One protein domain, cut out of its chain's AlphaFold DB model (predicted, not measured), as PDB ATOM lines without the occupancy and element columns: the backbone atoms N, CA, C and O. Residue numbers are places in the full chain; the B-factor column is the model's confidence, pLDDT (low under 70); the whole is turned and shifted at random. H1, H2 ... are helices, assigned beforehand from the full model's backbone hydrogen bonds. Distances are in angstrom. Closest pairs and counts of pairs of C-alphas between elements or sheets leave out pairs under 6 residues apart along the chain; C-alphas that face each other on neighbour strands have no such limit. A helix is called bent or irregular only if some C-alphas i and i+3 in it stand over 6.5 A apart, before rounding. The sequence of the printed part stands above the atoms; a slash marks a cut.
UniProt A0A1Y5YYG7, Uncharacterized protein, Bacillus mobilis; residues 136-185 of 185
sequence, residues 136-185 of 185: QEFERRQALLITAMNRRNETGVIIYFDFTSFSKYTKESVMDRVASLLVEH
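What this domain is: This is residues 136 to 185 of the 185 residues of an uncharacterized protein of Bacillus mobilis (UniProt A0A1Y5YYG7). Two helices well apart from each other are joined by one long extended link, and the path is a stretched zigzag: out along H1, back along residues 153 to 167, then folded back along H2. There is no shared helix core. The printed part has 50 residues with two named helices, H1 then H2, and no named strand; its class is all helix. It is only just loose, close to extended, with a radius of gyration of the C-alphas of 14.6 A, and its elongated outline spans 43 by 23 by 17 A.

Where its parts are: Find C-alpha 136 at (-36.122, 26.410, 2.840); from there H1, residues 136 to 152, runs 24.7 A to C-alpha 152 at (-42.621, 2.842, -1.015). Residues 153 to 167 then bring y from 2.665 at C-alpha 153 to 43.334 at C-alpha 167. Next comes H2, residues 168 to 183, which runs 23.6 A and ends at C-alpha 183 at (-55.212, 23.993, -0.058). H2 is only just irregular: C-alphas 169 and 172 are 6.6 A apart.

How they stand to each other: H1 and H2 are apart, with no C-alpha of the one within 8 A of the other. Look at the backbone O and N atoms of H1: every O i to N i+4 pair is within hydrogen-bond range. In H2, 10 of 12 such pairs are. Residues 136 to 141 and 147 to 152 of H1 stand free, as do residues 179 to 183 of H2.

The domain as a whole: The C-alphas of Arg 151 and Tyr 169, the two farthest apart, are 43.0 A from each other. The printed part has no cut, and the link from H1 to H2, 15 residues, is long. Read the B-factor column for confidence: the mean pLDDT of the printed part is 83.7, and residues 184 to 185, ending at the chain's last residue, are under 70.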
ATOM      1  N   GLN A 136     -36.927  27.267   1.974       78.12
ATOM      2  CA  GLN A 136     -36.122  26.410   2.840       78.12
ATOM      3  C   GLN A 136     -36.957  25.280   3.460       78.12
ATOM      4  O   GLN A 136     -36.507  24.136   3.518       78.12
ATOM      5  N   GLU A 137     -38.188  25.573   3.884       82.06
ATOM      6  CA  GLU A 137     -39.083  24.551   4.420       82.06
ATOM      7  C   GLU A 137     -39.595  23.601   3.328       82.06
ATOM      8  O   GLU A 137     -39.675  22.393   3.560       82.06
ATOM      9  N   PHE A 138     -39.896  24.113   2.131       87.06
ATOM     10  CA  PHE A 138     -40.261  23.292   0.980       87.06
ATOM     11  C   PHE A 138     -39.138  22.316   0.620       87.06
ATOM     12  O   PHE A 138     -39.390  21.116   0.566       87.06
ATOM     13  N   GLU A 139     -37.899  22.794   0.460       86.31
ATOM     14  CA  GLU A 139     -36.733  21.954   0.148       86.31
ATOM     15  C   GLU A 139     -36.513  20.882   1.233       86.31
ATOM     16  O   GLU A 139     -36.286  19.706   0.926       86.31
ATOM     17  N   ARG A 140     -36.677  21.248   2.514       85.38
ATOM     18  CA  ARG A 140     -36.592  20.305   3.640       85.38
ATOM     19  C   ARG A 140     -37.665  19.215   3.563       85.38
ATOM     20  O   ARG A 140     -37.348  18.032   3.689       85.38
ATOM     21  N   ARG A 141     -38.934  19.589   3.365       87.00
ATOM     22  CA  ARG A 141     -40.048  18.625   3.284       87.00
ATOM     23  C   ARG A 141     -39.985  17.780   2.018       87.00
ATOM     24  O   ARG A 141     -40.279  16.589   2.077       87.00
ATOM     25  N   GLN A 142     -39.549  18.362   0.906       90.12
ATOM     26  CA  GLN A 142     -39.333  17.671  -0.360       90.12
ATOM     27  C   GLN A 142     -38.320  16.533  -0.196       90.12
ATOM     28  O   GLN A 142     -38.601  15.411  -0.613       90.12
ATOM     29  N   ALA A 143     -37.173  16.781   0.445       90.06
ATOM     30  CA  ALA A 143     -36.161  15.746   0.667       90.06
ATOM     31  C   ALA A 143     -36.703  14.566   1.500       90.06
ATOM     32  O   ALA A 143     -36.447  13.397   1.187       90.06
ATOM     33  N   LEU A 144     -37.500  14.864   2.533       89.12
ATOM     34  CA  LEU A 144     -38.163  13.850   3.359       89.12
ATOM     35  C   LEU A 144     -39.193  13.041   2.559       89.12
ATOM     36  O   LEU A 144     -39.208  11.812   2.653       89.12
ATOM     37  N   LEU A 145     -40.014  13.714   1.748       91.25
ATOM     38  CA  LEU A 145     -41.008  13.081   0.880       91.25
ATOM     39  C   LEU A 145     -40.350  12.170  -0.155       91.25
ATOM     40  O   LEU A 145     -40.706  11.001  -0.220       91.25
ATOM     41  N   ILE A 146     -39.335  12.646  -0.880       92.06
ATOM     42  CA  ILE A 146     -38.598  11.834  -1.863       92.06
ATOM     43  C   ILE A 146     -38.030  10.573  -1.202       92.06
ATOM     44  O   ILE A 146     -38.161   9.471  -1.733       92.06
ATOM     45  N   THR A 147     -37.450  10.709  -0.006       91.81
ATOM     46  CA  THR A 147     -36.912   9.563   0.740       91.81
ATOM     47  C   THR A 147     -38.010   8.560   1.103       91.81
ATOM     48  O   THR A 147     -37.816   7.351   0.973       91.81
ATOM     49  N   ALA A 148     -39.177   9.034   1.545       90.94
ATOM     50  CA  ALA A 148     -40.313   8.177   1.873       90.94
ATOM     51  C   ALA A 148     -40.908   7.488   0.632       90.94
ATOM     52  O   ALA A 148     -41.213   6.298   0.694       90.94
ATOM     53  N   MET A 149     -41.015   8.204  -0.485       92.19
ATOM     54  CA  MET A 149     -41.542   7.696  -1.754       92.19
ATOM     55  C   MET A 149     -40.639   6.617  -2.350       92.19
ATOM     56  O   MET A 149     -41.125   5.551  -2.719       92.19
ATOM     57  N   ASN A 150     -39.319   6.826  -2.319       92.88
ATOM     58  CA  ASN A 150     -38.340   5.819  -2.740       92.88
ATOM     59  C   ASN A 150     -38.463   4.524  -1.923       92.88
ATOM     60  O   ASN A 150     -38.328   3.433  -2.466       92.88
ATOM     61  N   ARG A 151     -38.769   4.619  -0.621       92.88
ATOM     62  CA  ARG A 151     -39.004   3.438   0.228       92.88
ATOM     63  C   ARG A 151     -40.303   2.698  -0.100       92.88
ATOM     64  O   ARG A 151     -40.406   1.520   0.224       92.88
ATOM     65  N   ARG A 152     -41.291   3.383  -0.678       94.88
ATOM     66  CA  ARG A 152     -42.621   2.842  -1.015       94.88
ATOM     67  C   ARG A 152     -42.785   2.518  -2.499       94.88
ATOM     68  O   ARG A 152     -43.827   1.999  -2.882       94.88
ATOM     69  N   ASN A 153     -41.762   2.780  -3.314       92.31
ATOM     70  CA  ASN A 153     -41.816   2.665  -4.771       92.31
ATOM     71  C   ASN A 153     -42.922   3.540  -5.402       92.31
ATOM     72  O   ASN A 153     -43.557   3.161  -6.384       92.31
ATOM     73  N   GLU A 154     -43.154   4.721  -4.825       93.12
ATOM     74  CA  GLU A 154     -44.136   5.703  -5.298       93.12
ATOM     75  C   GLU A 154     -43.473   6.747  -6.216       93.12
ATOM     76  O   GLU A 154     -42.339   7.170  -5.987       93.12
ATOM     77  N   THR A 155     -44.191   7.205  -7.243       87.81
ATOM     78  CA  THR A 155     -43.742   8.263  -8.168       87.81
ATOM     79  C   THR A 155     -44.300   9.628  -7.784       87.81
ATOM     80  O   THR A 155     -45.472   9.741  -7.433       87.81
ATOM     81  N   GLY A 156     -43.476  10.675  -7.882       85.81
ATOM     82  CA  GLY A 156     -43.837  12.049  -7.520       85.81
ATOM     83  C   GLY A 156     -43.577  13.040  -8.642       85.81
ATOM     84  O   GLY A 156     -42.726  12.805  -9.498       85.81
ATOM     85  N   VAL A 157     -44.304  14.157  -8.622       87.88
ATOM     86  CA  VAL A 157     -44.181  15.243  -9.603       87.88
ATOM     87  C   VAL A 157     -43.983  16.561  -8.865       87.88
ATOM     88  O   VAL A 157     -44.657  16.828  -7.872       87.88
ATOM     89  N   ILE A 158     -43.066  17.392  -9.359       86.44
ATOM     90  CA  ILE A 158     -42.874  18.766  -8.888       86.44
ATOM     91  C   ILE A 158     -43.379  19.701  -9.979       86.44
ATOM     92  O   ILE A 158     -42.960  19.598 -11.131       86.44
ATOM     93  N   ILE A 159     -44.276  20.611  -9.605       86.69
ATOM     94  CA  ILE A 159     -44.856  21.603 -10.510       86.69
ATOM     95  C   ILE A 159     -44.259  22.964 -10.165       86.69
ATOM     96  O   ILE A 159     -44.312  23.400  -9.016       86.69
ATOM     97  N   TYR A 160     -43.695  23.630 -11.168       86.31
ATOM     98  CA  TYR A 160     -43.137  24.971 -11.036       86.31
ATOM     99  C   TYR A 160     -44.091  25.981 -11.666       86.31
ATOM    100  O   TYR A 160     -44.462  25.849 -12.830       86.31
ATOM    101  N   PHE A 161     -44.462  27.000 -10.897       84.31
ATOM    102  CA  PHE A 161     -45.238  28.134 -11.383       84.31
ATOM    103  C   PHE A 161     -44.319  29.344 -11.521       84.31
ATOM    104  O   PHE A 161     -43.654  29.730 -10.558       84.31
ATOM    105  N   ASP A 162     -44.282  29.942 -12.711       84.19
ATOM    106  CA  ASP A 162     -43.553  31.183 -12.953       84.19
ATOM    107  C   ASP A 162     -44.524  32.369 -12.981       84.19
ATOM    108  O   ASP A 162     -45.468  32.415 -13.769       84.19
ATOM    109  N   PHE A 163     -44.271  33.338 -12.102       83.25
ATOM    110  CA  PHE A 163     -45.051  34.566 -11.967       83.25
ATOM    111  C   PHE A 163     -44.244  35.820 -12.346       83.25
ATOM    112  O   PHE A 163     -44.589  36.927 -11.929       83.25
ATOM    113  N   THR A 164     -43.131  35.680 -13.074       83.56
ATOM    114  CA  THR A 164     -42.262  36.803 -13.484       83.56
ATOM    115  C   THR A 164     -42.947  37.805 -14.413       83.56
ATOM    116  O   THR A 164     -42.572  38.974 -14.410       83.56
ATOM    117  N   SER A 165     -43.976  37.387 -15.151       84.12
ATOM    118  CA  SER A 165     -44.750  38.245 -16.057       84.12
ATOM    119  C   SER A 165     -45.753  39.169 -15.350       84.12
ATOM    120  O   SER A 165     -46.272  40.095 -15.976       84.12
ATOM    121  N   PHE A 166     -46.034  38.958 -14.059       85.19
ATOM    122  CA  PHE A 166     -46.983  39.779 -13.304       85.19
ATOM    123  C   PHE A 166     -46.322  41.023 -12.708       85.19
ATOM    124  O   PHE A 166     -45.183  40.996 -12.238       85.19
ATOM    125  N   SER A 167     -47.078  42.125 -12.654       85.69
ATOM    126  CA  SER A 167     -46.645  43.334 -11.949       85.69
ATOM    127  C   SER A 167     -46.423  43.050 -10.456       85.69
ATOM    128  O   SER A 167     -47.070  42.173  -9.878       85.69
ATOM    129  N   LYS A 168     -45.557  43.834  -9.798       76.50
ATOM    130  CA  LYS A 168     -45.267  43.689  -8.360       76.50
ATOM    131  C   LYS A 168     -46.537  43.703  -7.495       76.50
ATOM    132  O   LYS A 168     -46.611  42.944  -6.539       76.50
ATOM    133  N   TYR A 169     -47.527  44.520  -7.863       73.56
ATOM    134  CA  TYR A 169     -48.803  44.649  -7.150       73.56
ATOM    135  C   TYR A 169     -49.748  43.461  -7.377       73.56
ATOM    136  O   TYR A 169     -50.557  43.139  -6.516       73.56
ATOM    137  N   THR A 170     -49.658  42.801  -8.533       81.00
ATOM    138  CA  THR A 170     -50.546  41.684  -8.899       81.00
ATOM    139  C   THR A 170     -49.983  40.334  -8.460       81.00
ATOM    140  O   THR A 170     -50.737  39.402  -8.197       81.00
ATOM    141  N   LYS A 171     -48.654  40.222  -8.363       83.19
ATOM    142  CA  LYS A 171     -47.946  38.969  -8.083       83.19
ATOM    143  C   LYS A 171     -48.353  38.324  -6.756       83.19
ATOM    144  O   LYS A 171     -48.565  37.119  -6.716       83.19
ATOM    145  N   GLU A 172     -48.475  39.122  -5.700       78.06
ATOM    146  CA  GLU A 172     -48.827  38.643  -4.358       78.06
ATOM    147  C   GLU A 172     -50.261  38.090  -4.332       78.06
ATOM    148  O   GLU A 172     -50.488  36.955  -3.927       78.06
ATOM    149  N   SER A 173     -51.205  38.819  -4.934       80.62
ATOM    150  CA  SER A 173     -52.609  38.403  -5.026       80.62
ATOM    151  C   SER A 173     -52.811  37.137  -5.877       80.62
ATOM    152  O   SER A 173     -53.621  36.274  -5.537       80.62
ATOM    153  N   VAL A 174     -52.047  36.981  -6.966       82.75
ATOM    154  CA  VAL A 174     -52.068  35.757  -7.787       82.75
ATOM    155  C   VAL A 174     -51.472  34.574  -7.024       82.75
ATOM    156  O   VAL A 174     -52.050  33.487  -7.060       82.75
ATOM    157  N   MET A 175     -50.358  34.772  -6.311       81.62
ATOM    158  CA  MET A 175     -49.759  33.728  -5.474       81.62
ATOM    159  C   MET A 175     -50.723  33.251  -4.386       81.62
ATOM    160  O   MET A 175     -50.901  32.043  -4.237       81.62
ATOM    161  N   ASP A 176     -51.396  34.169  -3.691       79.12
ATOM    162  CA  ASP A 176     -52.374  33.823  -2.656       79.12
ATOM    163  C   ASP A 176     -53.578  33.071  -3.230       79.12
ATOM    164  O   ASP A 176     -54.050  32.100  -2.636       79.12
ATOM    165  N   ARG A 177     -54.052  33.459  -4.421       82.31
ATOM    166  CA  ARG A 177     -55.164  32.764  -5.080       82.31
ATOM    167  C   ARG A 177     -54.792  31.349  -5.516       82.31
ATOM    168  O   ARG A 177     -55.602  30.436  -5.385       82.31
ATOM    169  N   VAL A 178     -53.583  31.151  -6.037       82.62
ATOM    170  CA  VAL A 178     -53.085  29.809  -6.369       82.62
ATOM    171  C   VAL A 178     -52.921  28.980  -5.094       82.62
ATOM    172  O   VAL A 178     -53.336  27.826  -5.065       82.62
ATOM    173  N   ALA A 179     -52.397  29.578  -4.021       77.88
ATOM    174  CA  ALA A 179     -52.268  28.919  -2.726       77.88
ATOM    175  C   ALA A 179     -53.618  28.450  -2.174       77.88
ATOM    176  O   ALA A 179     -53.726  27.311  -1.728       77.88
ATOM    177  N   SER A 180     -54.654  29.295  -2.225       80.50
ATOM    178  CA  SER A 180     -55.984  28.928  -1.728       80.50
ATOM    179  C   SER A 180     -56.583  27.768  -2.524       80.50
ATOM    180  O   SER A 180     -57.098  26.826  -1.932       80.50
ATOM    181  N   LEU A 181     -56.450  27.794  -3.856       81.56
ATOM    182  CA  LEU A 181     -56.949  26.730  -4.736       81.56
ATOM    183  C   LEU A 181     -56.265  25.379  -4.488       81.56
ATOM    184  O   LEU A 181     -56.890  24.343  -4.667       81.56
ATOM    185  N   LEU A 182     -54.994  25.387  -4.083       77.12
ATOM    186  CA  LEU A 182     -54.227  24.169  -3.806       77.12
ATOM    187  C   LEU A 182     -54.445  23.608  -2.392       77.12
ATOM    188  O   LEU A 182     -54.058  22.472  -2.144       77.12
ATOM    189  N   VAL A 183     -55.006  24.392  -1.465       70.69
ATOM    190  CA  VAL A 183     -55.212  23.993  -0.058       70.69
ATOM    191  C   VAL A 183     -56.673  23.627   0.244       70.69
ATOM    192  O   VAL A 183     -56.932  22.921   1.214       70.69
ATOM    193  N   GLU A 184     -57.635  24.104  -0.551       60.81
ATOM    194  CA  GLU A 184     -59.068  23.791  -0.397       60.81
ATOM    195  C   GLU A 184     -59.508  22.474  -1.079       60.81
ATOM    196  O   GLU A 184     -60.704  22.185  -1.158       60.81
ATOM    197  N   HIS A 185     -58.566  21.653  -1.549       45.22
ATOM    198  CA  HIS A 185     -58.782  20.282  -2.034       45.22
ATOM    199  C   HIS A 185     -57.884  19.308  -1.273       45.22
ATOM    200  O   HIS A 185     -58.346  18.170  -1.036       45.22
TER     201      HIS A 185